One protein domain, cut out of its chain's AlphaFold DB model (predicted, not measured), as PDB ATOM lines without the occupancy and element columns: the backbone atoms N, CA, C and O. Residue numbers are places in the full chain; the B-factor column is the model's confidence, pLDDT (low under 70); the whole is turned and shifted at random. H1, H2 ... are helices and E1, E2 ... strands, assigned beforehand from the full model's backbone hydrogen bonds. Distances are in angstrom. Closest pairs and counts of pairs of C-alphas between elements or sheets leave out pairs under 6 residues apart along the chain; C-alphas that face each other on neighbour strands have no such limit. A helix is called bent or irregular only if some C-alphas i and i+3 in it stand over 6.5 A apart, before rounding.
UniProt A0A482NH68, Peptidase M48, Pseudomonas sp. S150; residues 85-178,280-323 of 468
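This is residues 85 to 178 and 280 to 323 of the 468 residues of the protein "Peptidase M48" of Pseudomonas sp. S150 (UniProt A0A482NH68). A small three-stranded sheet is covered on one face by two long helices, H2 and H4, and on the other face by the short helix H1. H3 grazes the sheet as it follows E3, H5 grazes it beside E2, and a long loop, residues 298 to 314, leads to H6, whose residues 317 to 322 stick out with Asp 323. The printed part has 138 residues with six named helices and three named strands, in the order H1 H2 E1 E2 E3 H3 H4 H5 H6; the sheet is mixed, in the order E1 E3 E2, and the class is mostly helix. The whole is compact, with a radius of gyration of the C-alphas of 14.1 A and spans of 41 by 31 by 30 A.

The inner strand E3, residues 147 to 151, is parallel to E1, residues 125 to 129, with N 127 and O 148 2.8 A apart. E3 forms an antiparallel hairpin with E2, residues 136 to 139, where N 137 and O 149 are 2.8 A apart. H4, residues 160 to 175, lies over E2 at a height over the sheet of 9.2 A; their closest C-alphas, of Ala 138 and Glu 170, are 5.4 A apart. H2, residues 103 to 119, is on the same face, making two layers, helices on one face of a sheet. H2 and H4 touch, closest at the C-alphas of Val 111 and Gln 164, 5.8 A, at a steep tilt of 44 degrees, the same way. H1, residues 85 to 90, lies over E3 on the opposite face, at a height over the sheet of 8.7 A. H3, residues 152 to 157, touches residues 104 to 108 of H2, about perpendicular at 89 degrees, closest at the C-alphas of Glu 104 and Ile 155, 5.9 A. H5, residues 291 to 297, is irregular, with C-alphas 293 and 296 7.7 A apart; it only grazes the sheet. H6, residues 315 to 322, is apart from H4. In H1, H2, H3, H4 and H6 every O i to N i+4 pair is within hydrogen-bond range; in H5 1 of 3 is, beside 3 of 4 O i to N i+3 pairs.

H1 begins at C-alpha 85, (-11.008, -16.913, -8.694). H2 is 24.1 A long, H4 21.9 A, E3 13.3 A and E1 13.1 A. H6 ends at C-alpha 322, (-26.756, -44.073, -9.464).

The C-alphas farthest apart, of Gln 101 and Leu 308, are 41.6 A apart. Residues 179 to 279 are not printed, and C-alphas 178 and 280 are 27.4 A apart across the cut. The links H1 to H2 and H5 to H6 are long. The mean pLDDT of the printed part is 85.7; residues 289 to 290, 292 to 293 and 300 to 310 are under 70.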
ATOM      1  N   LYS A  85     -10.966 -17.932  -7.627       86.81
ATOM      2  CA  LYS A  85     -11.008 -16.913  -8.694       86.81
ATOM      3  C   LYS A  85      -9.738 -16.890  -9.547       86.81
ATOM      4  O   LYS A  85      -9.812 -16.599 -10.740       86.81
ATOM      5  N   VAL A  86      -8.574 -17.176  -8.956       85.19
ATOM      6  CA  VAL A  86      -7.300 -17.230  -9.690       85.19
ATOM      7  C   VAL A  86      -7.280 -18.441 -10.615       85.19
ATOM      8  O   VAL A  86      -6.904 -18.305 -11.778       85.19
ATOM      9  N   ILE A  87      -7.743 -19.595 -10.131       83.88
ATOM     10  CA  ILE A  87      -7.825 -20.835 -10.914       83.88
ATOM     11  C   ILE A  87      -8.771 -20.642 -12.103       83.88
ATOM     12  O   ILE A  87      -8.374 -20.869 -13.244       83.88
ATOM     13  N   ALA A  88      -9.977 -20.119 -11.864       86.88
ATOM     14  CA  ALA A  88     -10.953 -19.895 -12.928       86.88
ATOM     15  C   ALA A  88     -10.440 -18.940 -14.020       86.88
ATOM     16  O   ALA A  88     -10.597 -19.220 -15.208       86.88
ATOM     17  N   ARG A  89      -9.753 -17.852 -13.645       87.12
ATOM     18  CA  ARG A  89      -9.143 -16.926 -14.618       87.12
ATOM     19  C   ARG A  89      -7.973 -17.551 -15.379       87.12
ATOM     20  O   ARG A  89      -7.842 -17.305 -16.571       87.12
ATOM     21  N   ARG A  90      -7.140 -18.376 -14.725       84.50
ATOM     22  CA  ARG A  90      -6.041 -19.110 -15.389       84.50
ATOM     23  C   ARG A  90      -6.552 -20.104 -16.436       84.50
ATOM     24  O   ARG A  90      -5.833 -20.389 -17.388       84.50
ATOM     25  N   LEU A  91      -7.776 -20.598 -16.271       84.00
ATOM     26  CA  LEU A  91      -8.465 -21.447 -17.245       84.00
ATOM     27  C   LEU A  91      -9.251 -20.649 -18.304       84.00
ATOM     28  O   LEU A  91      -9.975 -21.242 -19.096       84.00
ATOM     29  N   GLY A  92      -9.119 -19.317 -18.338       85.12
ATOM     30  CA  GLY A  92      -9.798 -18.457 -19.315       85.12
ATOM     31  C   GLY A  92     -11.274 -18.187 -19.005       85.12
ATOM     32  O   GLY A  92     -12.012 -17.753 -19.883       85.12
ATOM     33  N   GLY A  93     -11.720 -18.444 -17.773       88.44
ATOM     34  CA  GLY A  93     -13.111 -18.256 -17.375       88.44
ATOM     35  C   GLY A  93     -13.536 -16.783 -17.317       88.44
ATOM     36  O   GLY A  93     -12.852 -15.946 -16.720       88.44
ATOM     37  N   ARG A  94     -14.724 -16.483 -17.853       91.69
ATOM     38  CA  ARG A  94     -15.418 -15.191 -17.720       91.69
ATOM     39  C   ARG A  94     -16.456 -15.251 -16.597       91.69
ATOM     40  O   ARG A  94     -17.267 -16.163 -16.568       91.69
ATOM     41  N   LEU A  95     -16.460 -14.272 -15.693       91.88
ATOM     42  CA  LEU A  95     -17.443 -14.179 -14.600       91.88
ATOM     43  C   LEU A  95     -18.863 -13.908 -15.142       91.88
ATOM     44  O   LEU A  95     -19.008 -13.052 -16.014       91.88
ATOM     45  N   ILE A  96     -19.892 -14.588 -14.608       90.50
ATOM     46  CA  ILE A  96     -21.284 -14.456 -15.097       90.50
ATOM     47  C   ILE A  96     -22.357 -14.074 -14.060       90.50
ATOM     48  O   ILE A  96     -23.439 -13.683 -14.489       90.50
ATOM     49  N   ASN A  97     -22.104 -14.131 -12.738       78.25
ATOM     50  CA  ASN A  97     -23.123 -14.001 -11.660       78.25
ATOM     51  C   ASN A  97     -24.162 -12.881 -11.843       78.25
ATOM     52  O   ASN A  97     -25.295 -12.999 -11.391       78.25
ATOM     53  N   HIS A  98     -23.760 -11.782 -12.474       70.25
ATOM     54  CA  HIS A  98     -24.524 -10.539 -12.568       70.25
ATOM     55  C   HIS A  98     -24.551  -9.958 -13.987       70.25
ATOM     56  O   HIS A  98     -25.003  -8.837 -14.209       70.25
ATOM     57  N   SER A  99     -24.041 -10.713 -14.955       73.56
ATOM     58  CA  SER A  99     -23.843 -10.272 -16.334       73.56
ATOM     59  C   SER A  99     -24.160 -11.391 -17.319       73.56
ATOM     60  O   SER A  99     -23.507 -11.488 -18.356       73.56
ATOM     61  N   ALA A 100     -25.114 -12.259 -16.968       81.69
ATOM     62  CA  ALA A 100     -25.616 -13.285 -17.868       81.69
ATOM     63  C   ALA A 100     -26.216 -12.616 -19.112       81.69
ATOM     64  O   ALA A 100     -27.128 -11.795 -18.999       81.69
ATOM     65  N   GLN A 101     -25.674 -12.937 -20.283       79.50
ATOM     66  CA  GLN A 101     -26.065 -12.329 -21.558       79.50
ATOM     67  C   GLN A 101     -27.070 -13.191 -22.323       79.50
ATOM     68  O   GLN A 101     -27.871 -12.664 -23.094       79.50
ATOM     69  N   THR A 102     -27.043 -14.507 -22.099       87.50
ATOM     70  CA  THR A 102     -27.879 -15.481 -22.810       87.50
ATOM     71  C   THR A 102     -28.819 -16.227 -21.863       87.50
ATOM     72  O   THR A 102     -28.646 -16.219 -20.640       87.50
ATOM     73  N   LEU A 103     -29.824 -16.902 -22.429       89.50
ATOM     74  CA  LEU A 103     -30.760 -17.727 -21.659       89.50
ATOM     75  C   LEU A 103     -30.054 -18.906 -20.980       89.50
ATOM     76  O   LEU A 103     -30.417 -19.283 -19.869       89.50
ATOM     77  N   GLU A 104     -29.032 -19.472 -21.618       91.75
ATOM     78  CA  GLU A 104     -28.224 -20.567 -21.083       91.75
ATOM     79  C   GLU A 104     -27.388 -20.110 -19.884       91.75
ATOM     80  O   GLU A 104     -27.339 -20.809 -18.871       91.75
ATOM     81  N   GLU A 105     -26.789 -18.917 -19.962       93.19
ATOM     82  CA  GLU A 105     -26.077 -18.305 -18.836       93.19
ATOM     83  C   GLU A 105     -27.027 -18.004 -17.677       93.19
ATOM     84  O   GLU A 105     -26.721 -18.305 -16.524       93.19
ATOM     85  N   GLN A 106     -28.210 -17.459 -17.973       92.50
ATOM     86  CA  GLN A 106     -29.208 -17.174 -16.949       92.50
ATOM     87  C   GLN A 106     -29.727 -18.461 -16.295       92.50
ATOM     88  O   GLN A 106     -29.887 -18.516 -15.076       92.50
ATOM     89  N   ARG A 107     -29.942 -19.518 -17.086       94.75
ATOM     90  CA  ARG A 107     -30.288 -20.854 -16.589       94.75
ATOM     91  C   ARG A 107     -29.211 -21.387 -15.648       94.75
ATOM     92  O   ARG A 107     -29.559 -21.902 -14.592       94.75
ATOM     93  N   LEU A 108     -27.934 -21.247 -16.007       95.94
ATOM     94  CA  LEU A 108     -26.825 -21.662 -15.151       95.94
ATOM     95  C   LEU A 108     -26.822 -20.897 -13.818       95.94
ATOM     96  O   LEU A 108     -26.726 -21.527 -12.769       95.94
ATOM     97  N   VAL A 109     -26.968 -19.568 -13.840       94.94
ATOM     98  CA  VAL A 109     -27.015 -18.761 -12.606       94.94
ATOM     99  C   VAL A 109     -28.175 -19.195 -11.707       94.94
ATOM    100  O   VAL A 109     -27.953 -19.443 -10.525       94.94
ATOM    101  N   ASN A 110     -29.375 -19.389 -12.265       94.50
ATOM    102  CA  ASN A 110     -30.531 -19.867 -11.499       94.50
ATOM    103  C   ASN A 110     -30.263 -21.245 -10.867       94.50
ATOM    104  O   ASN A 110     -30.527 -21.444  -9.686       94.50
ATOM    105  N   VAL A 111     -29.699 -22.187 -11.632       96.81
ATOM    106  CA  VAL A 111     -29.354 -23.528 -11.130       96.81
ATOM    107  C   VAL A 111     -28.330 -23.450  -9.992       96.81
ATOM    108  O   VAL A 111     -28.462 -24.160  -8.998       96.81
ATOM    109  N   VAL A 112     -27.323 -22.579 -10.096       96.62
ATOM    110  CA  VAL A 112     -26.336 -22.378  -9.025       96.62
ATOM    111  C   VAL A 112     -26.988 -21.804  -7.765       96.62
ATOM    112  O   VAL A 112     -26.692 -22.275  -6.668       96.62
ATOM    113  N   GLU A 113     -27.887 -20.829  -7.896       94.62
ATOM    114  CA  GLU A 113     -28.634 -20.269  -6.761       94.62
ATOM    115  C   GLU A 113     -29.518 -21.327  -6.084       94.62
ATOM    116  O   GLU A 113     -29.518 -21.450  -4.858       94.62
ATOM    117  N   GLU A 114     -30.215 -22.148  -6.869       95.50
ATOM    118  CA  GLU A 114     -31.023 -23.259  -6.363       95.50
ATOM    119  C   GLU A 114     -30.174 -24.284  -5.597       95.50
ATOM    120  O   GLU A 114     -30.577 -24.748  -4.528       95.50
ATOM    121  N   MET A 115     -28.983 -24.624  -6.102       96.31
ATOM    122  CA  MET A 115     -28.081 -25.574  -5.437       96.31
ATOM    123  C   MET A 115     -27.400 -24.986  -4.201       96.31
ATOM    124  O   MET A 115     -27.172 -25.713  -3.230       96.31
ATOM    125  N   ALA A 116     -27.156 -23.677  -4.162       94.44
ATOM    126  CA  ALA A 116     -26.729 -22.993  -2.944       94.44
ATOM    127  C   ALA A 116     -27.797 -23.100  -1.843       94.44
ATOM    128  O   ALA A 116     -27.481 -23.462  -0.709       94.44
ATOM    129  N   LEU A 117     -29.074 -22.890  -2.193       94.12
ATOM    130  CA  LEU A 117     -30.198 -23.064  -1.270       94.12
ATOM    131  C   LEU A 117     -30.338 -24.520  -0.804       94.12
ATOM    132  O   LEU A 117     -30.461 -24.767   0.394       94.12
ATOM    133  N   ALA A 118     -30.281 -25.482  -1.729       93.38
ATOM    134  CA  ALA A 118     -30.417 -26.905  -1.413       93.38
ATOM    135  C   ALA A 118     -29.274 -27.435  -0.527       93.38
ATOM    136  O   ALA A 118     -29.509 -28.263   0.354       93.38
ATOM    137  N   SER A 119     -28.047 -26.951  -0.739       91.50
ATOM    138  CA  SER A 119     -26.866 -27.341   0.041       91.50
ATOM    139  C   SER A 119     -26.685 -26.545   1.339       91.50
ATOM    140  O   SER A 119     -25.881 -26.939   2.184       91.50
ATOM    141  N   GLY A 120     -27.408 -25.433   1.516       90.00
ATOM    142  CA  GLY A 120     -27.230 -24.524   2.650       90.00
ATOM    143  C   GLY A 120     -25.892 -23.777   2.627       90.00
ATOM    144  O   GLY A 120     -25.346 -23.461   3.684       90.00
ATOM    145  N   THR A 121     -25.334 -23.525   1.439       88.38
ATOM    146  CA  THR A 121     -24.052 -22.825   1.261       88.38
ATOM    147  C   THR A 121     -24.247 -21.452   0.616       88.38
ATOM    148  O   THR A 121     -25.317 -21.121   0.110       88.38
ATOM    149  N   VAL A 122     -23.214 -20.608   0.670       89.81
ATOM    150  CA  VAL A 122     -23.233 -19.306  -0.014       89.81
ATOM    151  C   VAL A 122     -23.184 -19.507  -1.527       89.81
ATOM    152  O   VAL A 122     -22.523 -20.426  -2.001       89.81
ATOM    153  N   VAL A 123     -23.848 -18.635  -2.293       92.69
ATOM    154  CA  VAL A 123     -23.793 -18.679  -3.762       92.69
ATOM    155  C   VAL A 123     -22.358 -18.359  -4.218       92.69
ATOM    156  O   VAL A 123     -21.894 -17.233  -4.001       92.69
ATOM    157  N   PRO A 124     -21.631 -19.308  -4.838       93.00
ATOM    158  CA  PRO A 124     -20.262 -19.084  -5.281       93.00
ATOM    159  C   PRO A 124     -20.210 -18.193  -6.530       93.00
ATOM    160  O   PRO A 124     -21.193 -17.996  -7.251       93.00
ATOM    161  N   SER A 125     -19.025 -17.654  -6.826       92.69
ATOM    162  CA  SER A 125     -18.809 -16.976  -8.111       92.69
ATOM    163  C   SER A 125     -18.801 -17.999  -9.250       92.69
ATOM    164  O   SER A 125     -18.098 -19.000  -9.170       92.69
ATOM    165  N   VAL A 126     -19.547 -17.738 -10.315       95.06
ATOM    166  CA  VAL A 126     -19.717 -18.607 -11.476       95.06
ATOM    167  C   VAL A 126     -18.912 -18.062 -12.647       95.06
ATOM    168  O   VAL A 126     -19.032 -16.889 -13.013       95.06
ATOM    169  N   TYR A 127     -18.094 -18.923 -13.238       95.00
ATOM    170  CA  TYR A 127     -17.251 -18.618 -14.384       95.00
ATOM    171  C   TYR A 127     -17.620 -19.507 -15.568       95.00
ATOM    172  O   TYR A 127     -17.750 -20.718 -15.423       95.00
ATOM    173  N   LEU A 128     -17.735 -18.906 -16.748       94.56
ATOM    174  CA  LEU A 128     -17.959 -19.602 -18.007       94.56
ATOM    175  C   LEU A 128     -16.639 -19.746 -18.765       94.56
ATOM    176  O   LEU A 128     -15.976 -18.746 -19.046       94.56
ATOM    177  N   LEU A 129     -16.258 -20.979 -19.083       92.19
ATOM    178  CA  LEU A 129     -15.051 -21.299 -19.840       92.19
ATOM    179  C   LEU A 129     -15.391 -21.468 -21.328       92.19
ATOM    180  O   LEU A 129     -16.366 -22.157 -21.644       92.19
ATOM    181  N   PRO A 130     -14.579 -20.915 -22.247       89.94
ATOM    182  CA  PRO A 130     -14.802 -21.010 -23.689       89.94
ATOM    183  C   PRO A 130     -14.357 -22.377 -24.249       89.94
ATOM    184  O   PRO A 130     -13.555 -22.442 -25.173       89.94
ATOM    185  N   ASP A 131     -14.857 -23.474 -23.674       89.12
ATOM    186  CA  ASP A 131     -14.584 -24.845 -24.124       89.12
ATOM    187  C   ASP A 131     -15.878 -25.591 -24.476       89.12
ATOM    188  O   ASP A 131     -16.923 -25.368 -23.861       89.12
ATOM    189  N   LEU A 132     -15.807 -26.476 -25.470       89.94
ATOM    190  CA  LEU A 132     -16.931 -27.251 -25.993       89.94
ATOM    191  C   LEU A 132     -17.104 -28.616 -25.315       89.94
ATOM    192  O   LEU A 132     -18.166 -29.217 -25.462       89.94
ATOM    193  N   GLY A 133     -16.112 -29.115 -24.571       88.75
ATOM    194  CA  GLY A 133     -16.271 -30.304 -23.735       88.75
ATOM    195  C   GLY A 133     -17.340 -30.092 -22.662       88.75
ATOM    196  O   GLY A 133     -17.565 -28.970 -22.214       88.75
ATOM    197  N   ILE A 134     -18.021 -31.154 -22.236       92.31
ATOM    198  CA  ILE A 134     -19.023 -31.086 -21.161       92.31
ATOM    199  C   ILE A 134     -18.287 -31.224 -19.827       92.31
ATOM    200  O   ILE A 134     -17.909 -32.330 -19.445       92.31
ATOM    201  N   ASN A 135     -18.049 -30.109 -19.132       93.75
ATOM    202  CA  ASN A 135     -17.319 -30.134 -17.871       93.75
ATOM    203  C   ASN A 135     -17.700 -28.975 -16.931       93.75
ATOM    204  O   ASN A 135     -18.211 -27.935 -17.354       93.75
ATOM    205  N   ALA A 136     -17.423 -29.167 -15.648       94.56
ATOM    206  CA  ALA A 136     -17.532 -28.172 -14.593       94.56
ATOM    207  C   ALA A 136     -16.451 -28.433 -13.531       94.56
ATOM    208  O   ALA A 136     -15.811 -29.480 -13.557       94.56
ATOM    209  N   PHE A 137     -16.200 -27.478 -12.641       92.75
ATOM    210  CA  PHE A 137     -15.322 -27.676 -11.489       92.75
ATOM    211  C   PHE A 137     -15.639 -26.702 -10.359       92.75
ATOM    212  O   PHE A 137     -15.974 -25.538 -10.604       92.75
ATOM    213  N   ALA A 138     -15.419 -27.139  -9.124       92.25
ATOM    214  CA  ALA A 138     -15.335 -26.292  -7.944       92.25
ATOM    215  C   ALA A 138     -13.870 -26.012  -7.572       92.25
ATOM    216  O   ALA A 138     -13.040 -26.915  -7.460       92.25
ATOM    217  N   ALA A 139     -13.541 -24.742  -7.339       88.31
ATOM    218  CA  ALA A 139     -12.215 -24.332  -6.888       88.31
ATOM    219  C   ALA A 139     -12.307 -23.300  -5.762       88.31
ATOM    220  O   ALA A 139     -13.159 -22.418  -5.784       88.31
ATOM    221  N   GLY A 140     -11.396 -23.371  -4.795       87.00
ATOM    222  CA  GLY A 140     -11.387 -22.498  -3.619       87.00
ATOM    223  C   GLY A 140     -10.681 -23.161  -2.446       87.00
ATOM    224  O   GLY A 140     -10.402 -24.358  -2.475       87.00
ATOM    225  N   PHE A 141     -10.368 -22.394  -1.410       81.44
ATOM    226  CA  PHE A 141      -9.768 -22.928  -0.187       81.44
ATOM    227  C   PHE A 141     -10.798 -23.125   0.939       81.44
ATOM    228  O   PHE A 141     -10.704 -24.047   1.753       81.44
ATOM    229  N   THR A 142     -11.802 -22.261   0.957       84.44
ATOM    230  CA  THR A 142     -12.939 -22.190   1.870       84.44
ATOM    231  C   THR A 142     -14.242 -22.121   1.067       84.44
ATOM    232  O   THR A 142     -14.238 -21.977  -0.154       84.44
ATOM    233  N   ALA A 143     -15.387 -22.220   1.740       83.88
ATOM    234  CA  ALA A 143     -16.673 -22.041   1.068       83.88
ATOM    235  C   ALA A 143     -16.891 -20.584   0.612       83.88
ATOM    236  O   ALA A 143     -17.615 -20.344  -0.347       83.88
ATOM    237  N   GLN A 144     -16.259 -19.608   1.275       84.06
ATOM    238  CA  GLN A 144     -16.443 -18.181   0.994       84.06
ATOM    239  C   GLN A 144     -15.684 -17.699  -0.252       84.06
ATOM    240  O   GLN A 144     -16.115 -16.750  -0.905       84.06
ATOM    241  N   ASP A 145     -14.556 -18.328  -0.586       86.44
ATOM    242  CA  ASP A 145     -13.774 -18.051  -1.800       86.44
ATOM    243  C   ASP A 145     -14.007 -19.092  -2.907       86.44
ATOM    244  O   ASP A 145     -13.299 -19.081  -3.921       86.44
ATOM    245  N   ALA A 146     -14.998 -19.968  -2.717       90.94
ATOM    246  CA  ALA A 146     -15.380 -20.975  -3.686       90.94
ATOM    247  C   ALA A 146     -15.897 -20.334  -4.979       90.94
ATOM    248  O   ALA A 146     -16.648 -19.349  -4.985       90.94
ATOM    249  N   VAL A 147     -15.501 -20.928  -6.096       93.50
ATOM    250  CA  VAL A 147     -15.989 -20.604  -7.430       93.50
ATOM    251  C   VAL A 147     -16.418 -21.879  -8.132       93.50
ATOM    252  O   VAL A 147     -15.835 -22.938  -7.901       93.50
ATOM    253  N   ILE A 148     -17.399 -21.752  -9.018       95.88
ATOM    254  CA  ILE A 148     -17.822 -22.814  -9.925       95.88
ATOM    255  C   ILE A 148     -17.462 -22.384 -11.342       95.88
ATOM    256  O   ILE A 148     -17.944 -21.363 -11.832       95.88
ATOM    257  N   GLY A 149     -16.592 -23.141 -11.998       95.25
ATOM    258  CA  GLY A 149     -16.333 -23.014 -13.427       95.25
ATOM    259  C   GLY A 149     -17.195 -23.995 -14.207       95.25
ATOM    260  O   GLY A 149     -17.316 -25.149 -13.814       95.25
ATOM    261  N   VAL A 150     -17.786 -23.558 -15.313       95.88
ATOM    262  CA  VAL A 150     -18.602 -24.395 -16.203       95.88
ATOM    263  C   VAL A 150     -18.197 -24.113 -17.641       95.88
ATOM    264  O   VAL A 150     -17.935 -22.964 -17.993       95.88
ATOM    265  N   THR A 151     -18.108 -25.134 -18.484       95.00
ATOM    266  CA  THR A 151     -17.760 -24.959 -19.899       95.00
ATOM    267  C   THR A 151     -18.961 -24.527 -20.744       95.00
ATOM    268  O   THR A 151     -20.118 -24.806 -20.414       95.00
ATOM    269  N   GLN A 152     -18.696 -23.887 -21.887       93.75
ATOM    270  CA  GLN A 152     -19.716 -23.583 -22.895       93.75
ATOM    271  C   GLN A 152     -20.439 -24.858 -23.365       93.75
ATOM    272  O   GLN A 152     -21.661 -24.857 -23.530       93.75
ATOM    273  N   GLY A 153     -19.706 -25.960 -23.535       92.19
ATOM    274  CA  GLY A 153     -20.261 -27.272 -23.869       92.19
ATOM    275  C   GLY A 153     -21.296 -27.758 -22.857       92.19
ATOM    276  O   GLY A 153     -22.380 -28.191 -23.241       92.19
ATOM    277  N   ALA A 154     -21.020 -27.615 -21.558       94.94
ATOM    278  CA  ALA A 154     -21.955 -28.031 -20.519       94.94
ATOM    279  C   ALA A 154     -23.258 -27.218 -20.554       94.94
ATOM    280  O   ALA A 154     -24.339 -27.804 -20.555       94.94
ATOM    281  N   ILE A 155     -23.190 -25.886 -20.659       95.00
ATOM    282  CA  ILE A 155     -24.410 -25.061 -20.687       95.00
ATOM    283  C   ILE A 155     -25.192 -25.151 -22.001       95.00
ATOM    284  O   ILE A 155     -26.341 -24.720 -22.027       95.00
ATOM    285  N   THR A 156     -24.609 -25.679 -23.078       92.81
ATOM    286  CA  THR A 156     -25.289 -25.824 -24.379       92.81
ATOM    287  C   THR A 156     -25.858 -27.223 -24.594       92.81
ATOM    288  O   THR A 156     -26.957 -27.352 -25.130       92.81
ATOM    289  N   LEU A 157     -25.147 -28.269 -24.163       92.81
ATOM    290  CA  LEU A 157     -25.508 -29.665 -24.435       92.81
ATOM    291  C   LEU A 157     -26.330 -30.317 -23.316       92.81
ATOM    292  O   LEU A 157     -27.093 -31.258 -23.576       92.81
ATOM    293  N   LEU A 158     -26.190 -29.842 -22.076       95.19
ATOM    294  CA  LEU A 158     -26.959 -30.369 -20.952       95.19
ATOM    295  C   LEU A 158     -28.354 -29.738 -20.892       95.19
ATOM    296  O   LEU A 158     -28.557 -28.533 -21.114       95.19
ATOM    297  N   SER A 159     -29.334 -30.579 -20.565       95.75
ATOM    298  CA  SER A 159     -30.658 -30.133 -20.150       95.75
ATOM    299  C   SER A 159     -30.549 -29.368 -18.827       95.75
ATOM    300  O   SER A 159     -29.510 -29.367 -18.165       95.75
ATOM    301  N   ARG A 160     -31.627 -28.686 -18.435       96.06
ATOM    302  CA  ARG A 160     -31.653 -27.963 -17.160       96.06
ATOM    303  C   ARG A 160     -31.396 -28.912 -15.984       96.06
ATOM    304  O   ARG A 160     -30.591 -28.583 -15.119       96.06
ATOM    305  N   ASP A 161     -32.039 -30.074 -15.994       96.56
ATOM    306  CA  ASP A 161     -31.963 -31.039 -14.899       96.56
ATOM    307  C   ASP A 161     -30.590 -31.710 -14.866       96.56
ATOM    308  O   ASP A 161     -29.984 -31.826 -13.808       96.56
ATOM    309  N   GLU A 162     -30.023 -32.050 -16.026       97.06
ATOM    310  CA  GLU A 162     -28.660 -32.585 -16.108       97.06
ATOM    311  C   GLU A 162     -27.617 -31.576 -15.621       97.06
ATOM    312  O   GLU A 162     -26.726 -31.930 -14.849       97.06
ATOM    313  N   LEU A 163     -27.754 -30.305 -16.018       97.31
ATOM    314  CA  LEU A 163     -26.907 -29.227 -15.517       97.31
ATOM    315  C   LEU A 163     -27.048 -29.095 -13.997       97.31
ATOM    316  O   LEU A 163     -26.047 -28.961 -13.304       97.31
ATOM    317  N   GLN A 164     -28.266 -29.195 -13.464       97.56
ATOM    318  CA  GLN A 164     -28.513 -29.187 -12.025       97.56
ATOM    319  C   GLN A 164     -27.824 -30.357 -11.311       97.56
ATOM    320  O   GLN A 164     -27.243 -30.145 -10.252       97.56
ATOM    321  N   GLY A 165     -27.802 -31.555 -11.905       97.19
ATOM    322  CA  GLY A 165     -27.053 -32.706 -11.388       97.19
ATOM    323  C   GLY A 165     -25.540 -32.472 -11.335       97.19
ATOM    324  O   GLY A 165     -24.913 -32.756 -10.314       97.19
ATOM    325  N   VAL A 166     -24.960 -31.900 -12.396       97.44
ATOM    326  CA  VAL A 166     -23.529 -31.539 -12.441       97.44
ATOM    327  C   VAL A 166     -23.203 -30.472 -11.396       97.44
ATOM    328  O   VAL A 166     -22.271 -30.629 -10.617       97.44
ATOM    329  N   ILE A 167     -23.998 -29.405 -11.314       97.94
ATOM    330  CA  ILE A 167     -23.771 -28.333 -10.340       97.94
ATOM    331  C   ILE A 167     -23.948 -28.851  -8.907       97.94
ATOM    332  O   ILE A 167     -23.139 -28.526  -8.042       97.94
ATOM    333  N   ALA A 168     -24.936 -29.707  -8.643       97.31
ATOM    334  CA  ALA A 168     -25.121 -30.335  -7.335       97.31
ATOM    335  C   ALA A 168     -23.901 -31.167  -6.899       97.31
ATOM    336  O   ALA A 168     -23.527 -31.142  -5.724       97.31
ATOM    337  N   HIS A 169     -23.259 -31.865  -7.841       96.00
ATOM    338  CA  HIS A 169     -22.003 -32.577  -7.604       96.00
ATOM    339  C   HIS A 169     -20.879 -31.607  -7.202       96.00
ATOM    340  O   HIS A 169     -20.238 -31.808  -6.172       96.00
ATOM    341  N   GLU A 170     -20.709 -30.495  -7.923       95.56
ATOM    342  CA  GLU A 170     -19.708 -29.474  -7.573       95.56
ATOM    343  C   GLU A 170     -19.965 -28.841  -6.192       95.56
ATOM    344  O   GLU A 170     -19.040 -28.635  -5.401       95.56
ATOM    345  N   PHE A 171     -21.232 -28.597  -5.838       95.50
ATOM    346  CA  PHE A 171     -21.601 -28.116  -4.502       95.50
ATOM    347  C   PHE A 171     -21.265 -29.120  -3.396       95.50
ATOM    348  O   PHE A 171     -20.891 -28.707  -2.295       95.50
ATOM    349  N   SER A 172     -21.337 -30.426  -3.668       93.25
ATOM    350  CA  SER A 172     -20.908 -31.442  -2.704       93.25
ATOM    351  C   SER A 172     -19.432 -31.288  -2.336       93.25
ATOM    352  O   SER A 172     -19.086 -31.418  -1.158       93.25
ATOM    353  N   HIS A 173     -18.559 -30.962  -3.292       92.00
ATOM    354  CA  HIS A 173     -17.139 -30.740  -3.006       92.00
ATOM    355  C   HIS A 173     -16.896 -29.504  -2.138       92.00
ATOM    356  O   HIS A 173     -16.016 -29.521  -1.268       92.00
ATOM    357  N   ILE A 174     -17.699 -28.454  -2.328       92.31
ATOM    358  CA  ILE A 174     -17.664 -27.250  -1.492       92.31
ATOM    359  C   ILE A 174     -18.124 -27.594  -0.070       92.31
ATOM    360  O   ILE A 174     -17.398 -27.336   0.893       92.31
ATOM    361  N   TYR A 175     -19.289 -28.230   0.066       90.75
ATOM    362  CA  TYR A 175     -19.898 -28.556   1.356       90.75
ATOM    363  C   TYR A 175     -19.068 -29.559   2.175       90.75
ATOM    364  O   TYR A 175     -18.860 -29.375   3.375       90.75
ATOM    365  N   ASN A 176     -18.540 -30.607   1.536       86.94
ATOM    366  CA  ASN A 176     -17.750 -31.646   2.206       86.94
ATOM    367  C   ASN A 176     -16.274 -31.260   2.432       86.94
ATOM    368  O   ASN A 176     -15.530 -32.029   3.056       86.94
ATOM    369  N   GLY A 177     -15.847 -30.083   1.956       87.25
ATOM    370  CA  GLY A 177     -14.484 -29.574   2.115       87.25
ATOM    371  C   GLY A 177     -13.441 -30.322   1.280       87.25
ATOM    372  O   GLY A 177     -12.264 -30.366   1.658       87.25
ATOM    373  N   ASP A 178     -13.856 -30.913   0.160       88.00
ATOM    374  CA  ASP A 178     -12.985 -31.709  -0.710       88.00
ATOM    375  C   ASP A 178     -11.906 -30.848  -1.365       88.00
ATOM    376  O   ASP A 178     -10.775 -31.306  -1.511       88.00
ATOM    377  N   TYR A 280     -20.371 -38.280 -25.972       89.25
ATOM    378  CA  TYR A 280     -19.948 -37.073 -26.670       89.25
ATOM    379  C   TYR A 280     -18.501 -37.182 -27.163       89.25
ATOM    380  O   TYR A 280     -17.604 -37.548 -26.410       89.25
ATOM    381  N   ALA A 281     -18.243 -36.812 -28.422       83.75
ATOM    382  CA  ALA A 281     -16.933 -36.998 -29.057       83.75
ATOM    383  C   ALA A 281     -15.782 -36.240 -28.361       83.75
ATOM    384  O   ALA A 281     -14.660 -36.743 -28.301       83.75
ATOM    385  N   LEU A 282     -16.047 -35.046 -27.817       81.06
ATOM    386  CA  LEU A 282     -15.058 -34.299 -27.024       81.06
ATOM    387  C   LEU A 282     -15.040 -34.726 -25.547       81.06
ATOM    388  O   LEU A 282     -14.120 -34.354 -24.814       81.06
ATOM    389  N   GLY A 283     -16.033 -35.504 -25.109       86.56
ATOM    390  CA  GLY A 283     -16.219 -35.913 -23.722       86.56
ATOM    391  C   GLY A 283     -16.197 -34.720 -22.765       86.56
ATOM    392  O   GLY A 283     -16.858 -33.706 -22.998       86.56
ATOM    393  N   ALA A 284     -15.393 -34.839 -21.709       83.69
ATOM    394  CA  ALA A 284     -15.177 -33.804 -20.698       83.69
ATOM    395  C   ALA A 284     -13.829 -33.069 -20.857       83.69
ATOM    396  O   ALA A 284     -13.263 -32.576 -19.885       83.69
ATOM    397  N   LYS A 285     -13.244 -33.007 -22.057       82.75
ATOM    398  CA  LYS A 285     -11.945 -32.332 -22.238       82.75
ATOM    399  C   LYS A 285     -12.051 -30.820 -22.004       82.75
ATOM    400  O   LYS A 285     -13.046 -30.209 -22.369       82.75
ATOM    401  N   ILE A 286     -11.005 -30.238 -21.411       79.44
ATOM    402  CA  ILE A 286     -10.801 -28.786 -21.299       79.44
ATOM    403  C   ILE A 286      -9.440 -28.454 -21.919       79.44
ATOM    404  O   ILE A 286      -8.408 -28.965 -21.484       79.44
ATOM    405  N   ASN A 287      -9.440 -27.580 -22.919       77.81
ATOM    406  CA  ASN A 287      -8.297 -27.149 -23.711       77.81
ATOM    407  C   ASN A 287      -7.850 -25.757 -23.243       77.81
ATOM    408  O   ASN A 287      -8.085 -24.744 -23.893       77.81
ATOM    409  N   ALA A 288      -7.197 -25.705 -22.083       73.62
ATOM    410  CA  ALA A 288      -6.530 -24.502 -21.587       73.62
ATOM    411  C   ALA A 288      -5.041 -24.791 -21.357       73.62
ATOM    412  O   ALA A 288      -4.672 -25.910 -21.004       73.62
ATOM    413  N   ALA A 289      -4.177 -23.778 -21.488       66.31
ATOM    414  CA  ALA A 289      -2.721 -23.943 -21.376       66.31
ATOM    415  C   ALA A 289      -2.270 -24.590 -20.049       66.31
ATOM    416  O   ALA A 289      -1.265 -25.293 -20.006       66.31
ATOM    417  N   ARG A 290      -3.033 -24.386 -18.965       66.56
ATOM    418  CA  ARG A 290      -2.798 -24.990 -17.639       66.56
ATOM    419  C   ARG A 290      -3.847 -26.038 -17.256       66.56
ATOM    420  O   ARG A 290      -3.975 -26.370 -16.082       66.56
ATOM    421  N   ALA A 291      -4.604 -26.574 -18.217       70.19
ATOM    422  CA  ALA A 291      -5.702 -27.495 -17.926       70.19
ATOM    423  C   ALA A 291      -5.239 -28.786 -17.236       70.19
ATOM    424  O   ALA A 291      -5.940 -29.289 -16.362       70.19
ATOM    425  N   ALA A 292      -4.055 -29.298 -17.585       69.75
ATOM    426  CA  ALA A 292      -3.504 -30.507 -16.977       69.75
ATOM    427  C   ALA A 292      -3.240 -30.340 -15.468       69.75
ATOM    428  O   ALA A 292      -3.478 -31.267 -14.696       69.75
ATOM    429  N   GLU A 293      -2.823 -29.148 -15.030       68.38
ATOM    430  CA  GLU A 293      -2.531 -28.854 -13.620       68.38
ATOM    431  C   GLU A 293      -3.783 -28.949 -12.737       68.38
ATOM    432  O   GLU A 293      -3.717 -29.436 -11.607       68.38
ATOM    433  N   PHE A 294      -4.934 -28.537 -13.274       71.81
ATOM    434  CA  PHE A 294      -6.215 -28.488 -12.563       71.81
ATOM    435  C   PHE A 294      -7.159 -29.642 -12.918       71.81
ATOM    436  O   PHE A 294      -8.281 -29.678 -12.429       71.81
ATOM    437  N   SER A 295      -6.695 -30.612 -13.710       73.12
ATOM    438  CA  SER A 295      -7.493 -31.742 -14.216       73.12
ATOM    439  C   SER A 295      -8.216 -32.558 -13.146       73.12
ATOM    440  O   SER A 295      -9.282 -33.103 -13.395       73.12
ATOM    441  N   HIS A 296      -7.654 -32.604 -11.944       71.19
ATOM    442  CA  HIS A 296      -8.187 -33.322 -10.792       71.19
ATOM    443  C   HIS A 296      -9.347 -32.599 -10.077       71.19
ATOM    444  O   HIS A 296      -9.844 -33.114  -9.082       71.19
ATOM    445  N   LEU A 297      -9.713 -31.386 -10.510       74.75
ATOM    446  CA  LEU A 297     -10.874 -30.637 -10.012       74.75
ATOM    447  C   LEU A 297     -12.107 -30.810 -10.911       74.75
ATOM    448  O   LEU A 297     -13.165 -30.287 -10.587       74.75
ATOM    449  N   TYR A 298     -11.952 -31.436 -12.075       80.25
ATOM    450  CA  TYR A 298     -12.965 -31.437 -13.124       80.25
ATOM    451  C   TYR A 298     -14.035 -32.506 -12.897       80.25
ATOM    452  O   TYR A 298     -13.719 -33.615 -12.497       80.25
ATOM    453  N   PHE A 299     -15.285 -32.224 -13.259       70.75
ATOM    454  CA  PHE A 299     -16.417 -33.153 -13.155       70.75
ATOM    455  C   PHE A 299     -16.214 -34.466 -13.937       70.75
ATOM    456  O   PHE A 299     -16.690 -35.540 -13.544       70.75
ATOM    457  N   GLY A 300     -15.535 -34.386 -15.085       66.56
ATOM    458  CA  GLY A 300     -15.216 -35.533 -15.935       66.56
ATOM    459  C   GLY A 300     -13.752 -35.556 -16.367       66.56
ATOM    460  O   GLY A 300     -13.138 -34.509 -16.596       66.56
ATOM    461  N   SER A 301     -13.195 -36.763 -16.520       68.62
ATOM    462  CA  SER A 301     -11.820 -36.948 -16.984       68.62
ATOM    463  C   SER A 301     -11.683 -36.604 -18.472       68.62
ATOM    464  O   SER A 301     -12.421 -37.095 -19.326       68.62
ATOM    465  N   GLY A 302     -10.689 -35.777 -18.807       53.16
ATOM    466  CA  GLY A 302     -10.292 -35.510 -20.197       53.16
ATOM    467  C   GLY A 302      -9.443 -36.626 -20.830       53.16
ATOM    468  O   GLY A 302      -9.077 -36.531 -22.004       53.16
ATOM    469  N   THR A 303      -9.108 -37.667 -20.060       49.72
ATOM    470  CA  THR A 303      -8.210 -38.774 -20.425       49.72
ATOM    471  C   THR A 303      -8.905 -40.136 -20.311       49.72
ATOM    472  O   THR A 303      -9.872 -40.294 -19.566       49.72
ATOM    473  N   SER A 304      -8.400 -41.103 -21.084       42.03
ATOM    474  CA  SER A 304      -8.907 -42.476 -21.242       42.03
ATOM    475  C   SER A 304      -8.972 -43.288 -19.933       42.03
ATOM    476  O   SER A 304      -8.076 -43.212 -19.094       42.03
ATOM    477  N   SER A 305     -10.024 -44.102 -19.826       45.91
ATOM    478  CA  SER A 305     -10.565 -44.853 -18.679       45.91
ATOM    479  C   SER A 305      -9.770 -46.085 -18.193       45.91
ATOM    480  O   SER A 305     -10.346 -46.986 -17.601       45.91
ATOM    481  N   PHE A 306      -8.462 -46.182 -18.448       42.84
ATOM    482  CA  PHE A 306      -7.672 -47.379 -18.074       42.84
ATOM    483  C   PHE A 306      -6.475 -47.095 -17.159       42.84
ATOM    484  O   PHE A 306      -5.640 -47.969 -16.934       42.84
ATOM    485  N   ASP A 307      -6.379 -45.885 -16.610       54.41
ATOM    486  CA  ASP A 307      -5.253 -45.495 -15.767       54.41
ATOM    487  C   ASP A 307      -5.544 -45.762 -14.280       54.41
ATOM    488  O   ASP A 307      -6.446 -45.166 -13.684       54.41
ATOM    489  N   LEU A 308      -4.741 -46.625 -13.646       54.31
ATOM    490  CA  LEU A 308      -4.759 -46.852 -12.192       54.31
ATOM    491  C   LEU A 308      -4.565 -45.536 -11.404       54.31
ATOM    492  O   LEU A 308      -5.046 -45.413 -10.266       54.31
ATOM    493  N   MET A 309      -3.926 -44.542 -12.032       59.16
ATOM    494  CA  MET A 309      -3.689 -43.199 -11.509       59.16
ATOM    495  C   MET A 309      -4.835 -42.202 -11.759       59.16
ATOM    496  O   MET A 309      -4.747 -41.056 -11.315       59.16
ATOM    497  N   SER A 310      -5.923 -42.600 -12.429       67.62
ATOM    498  CA  SER A 310      -7.048 -41.697 -12.700       67.62
ATOM    499  C   SER A 310      -7.699 -41.209 -11.400       67.62
ATOM    500  O   SER A 310      -8.117 -42.010 -10.552       67.62
ATOM    501  N   SER A 311      -7.813 -39.883 -11.246       70.25
ATOM    502  CA  SER A 311      -8.488 -39.240 -10.110       70.25
ATOM    503  C   SER A 311     -10.008 -39.400 -10.148       70.25
ATOM    504  O   SER A 311     -10.644 -39.319  -9.097       70.25
ATOM    505  N   HIS A 312     -10.573 -39.689 -11.324       80.88
ATOM    506  CA  HIS A 312     -12.002 -39.920 -11.511       80.88
ATOM    507  C   HIS A 312     -12.267 -41.403 -11.788       80.88
ATOM    508  O   HIS A 312     -11.516 -42.030 -12.543       80.88
ATOM    509  N   PRO A 313     -13.302 -41.989 -11.167       82.00
ATOM    510  CA  PRO A 313     -13.715 -43.346 -11.470       82.00
ATOM    511  C   PRO A 313     -14.368 -43.404 -12.852       82.00
ATOM    512  O   PRO A 313     -14.880 -42.398 -13.351       82.00
ATOM    513  N   ASP A 314     -14.388 -44.596 -13.440       87.12
ATOM    514  CA  ASP A 314     -15.000 -44.806 -14.748       87.12
ATOM    515  C   ASP A 314     -16.460 -44.359 -14.768       87.12
ATOM    516  O   ASP A 314     -17.232 -44.623 -13.840       87.12
ATOM    517  N   LEU A 315     -16.856 -43.708 -15.867       87.94
ATOM    518  CA  LEU A 315     -18.225 -43.224 -16.053       87.94
ATOM    519  C   LEU A 315     -19.241 -44.356 -15.913       87.94
ATOM    520  O   LEU A 315     -20.287 -44.164 -15.303       87.94
ATOM    521  N   SER A 316     -18.924 -45.544 -16.429       88.81
ATOM    522  CA  SER A 316     -19.793 -46.713 -16.328       88.81
ATOM    523  C   SER A 316     -20.039 -47.126 -14.875       88.81
ATOM    524  O   SER A 316     -21.176 -47.417 -14.509       88.81
ATOM    525  N   GLU A 317     -19.005 -47.099 -14.035       89.88
ATOM    526  CA  GLU A 317     -19.117 -47.414 -12.611       89.88
ATOM    527  C   GLU A 317     -19.918 -46.346 -11.859       89.88
ATOM    528  O   GLU A 317     -20.755 -46.677 -11.018       89.88
ATOM    529  N   ARG A 318     -19.716 -45.061 -12.186       92.06
ATOM    530  CA  ARG A 318     -20.521 -43.960 -11.626       92.06
ATOM    531  C   ARG A 318     -21.996 -44.122 -11.985       92.06
ATOM    532  O   ARG A 318     -22.844 -44.106 -11.094       92.06
ATOM    533  N   ILE A 319     -22.298 -44.351 -13.267       91.88
ATOM    534  CA  ILE A 319     -23.673 -44.512 -13.752       91.88
ATOM    535  C   ILE A 319     -24.333 -45.720 -13.087       91.88
ATOM    536  O   ILE A 319     -25.413 -45.559 -12.536       91.88
ATOM    537  N   ARG A 320     -23.682 -46.892 -13.037       91.25
ATOM    538  CA  ARG A 320     -24.256 -48.106 -12.418       91.25
ATOM    539  C   ARG A 320     -24.605 -47.937 -10.939       91.25
ATOM    540  O   ARG A 320     -25.524 -48.589 -10.448       91.25
ATOM    541  N   ARG A 321     -23.876 -47.089 -10.207       89.19
ATOM    542  CA  ARG A 321     -24.160 -46.823  -8.787       89.19
ATOM    543  C   ARG A 321     -25.361 -45.912  -8.570       89.19
ATOM    544  O   ARG A 321     -26.010 -46.032  -7.533       89.19
ATOM    545  N   ILE A 322     -25.634 -45.018  -9.517       90.56
ATOM    546  CA  ILE A 322     -26.756 -44.073  -9.464       90.56
ATOM    547  C   ILE A 322     -28.010 -44.703 -10.083       90.56
ATOM    548  O   ILE A 322     -29.084 -44.673  -9.489       90.56
ATOM    549  N   ASP A 323     -27.849 -45.302 -11.259       90.44
ATOM    550  CA  ASP A 323     -28.873 -45.947 -12.068       90.44
ATOM    551  C   ASP A 323     -28.490 -47.415 -12.303       90.44
ATOM    552  O   ASP A 323     -27.777 -47.772 -13.246       90.44
TER     553      ASP A 323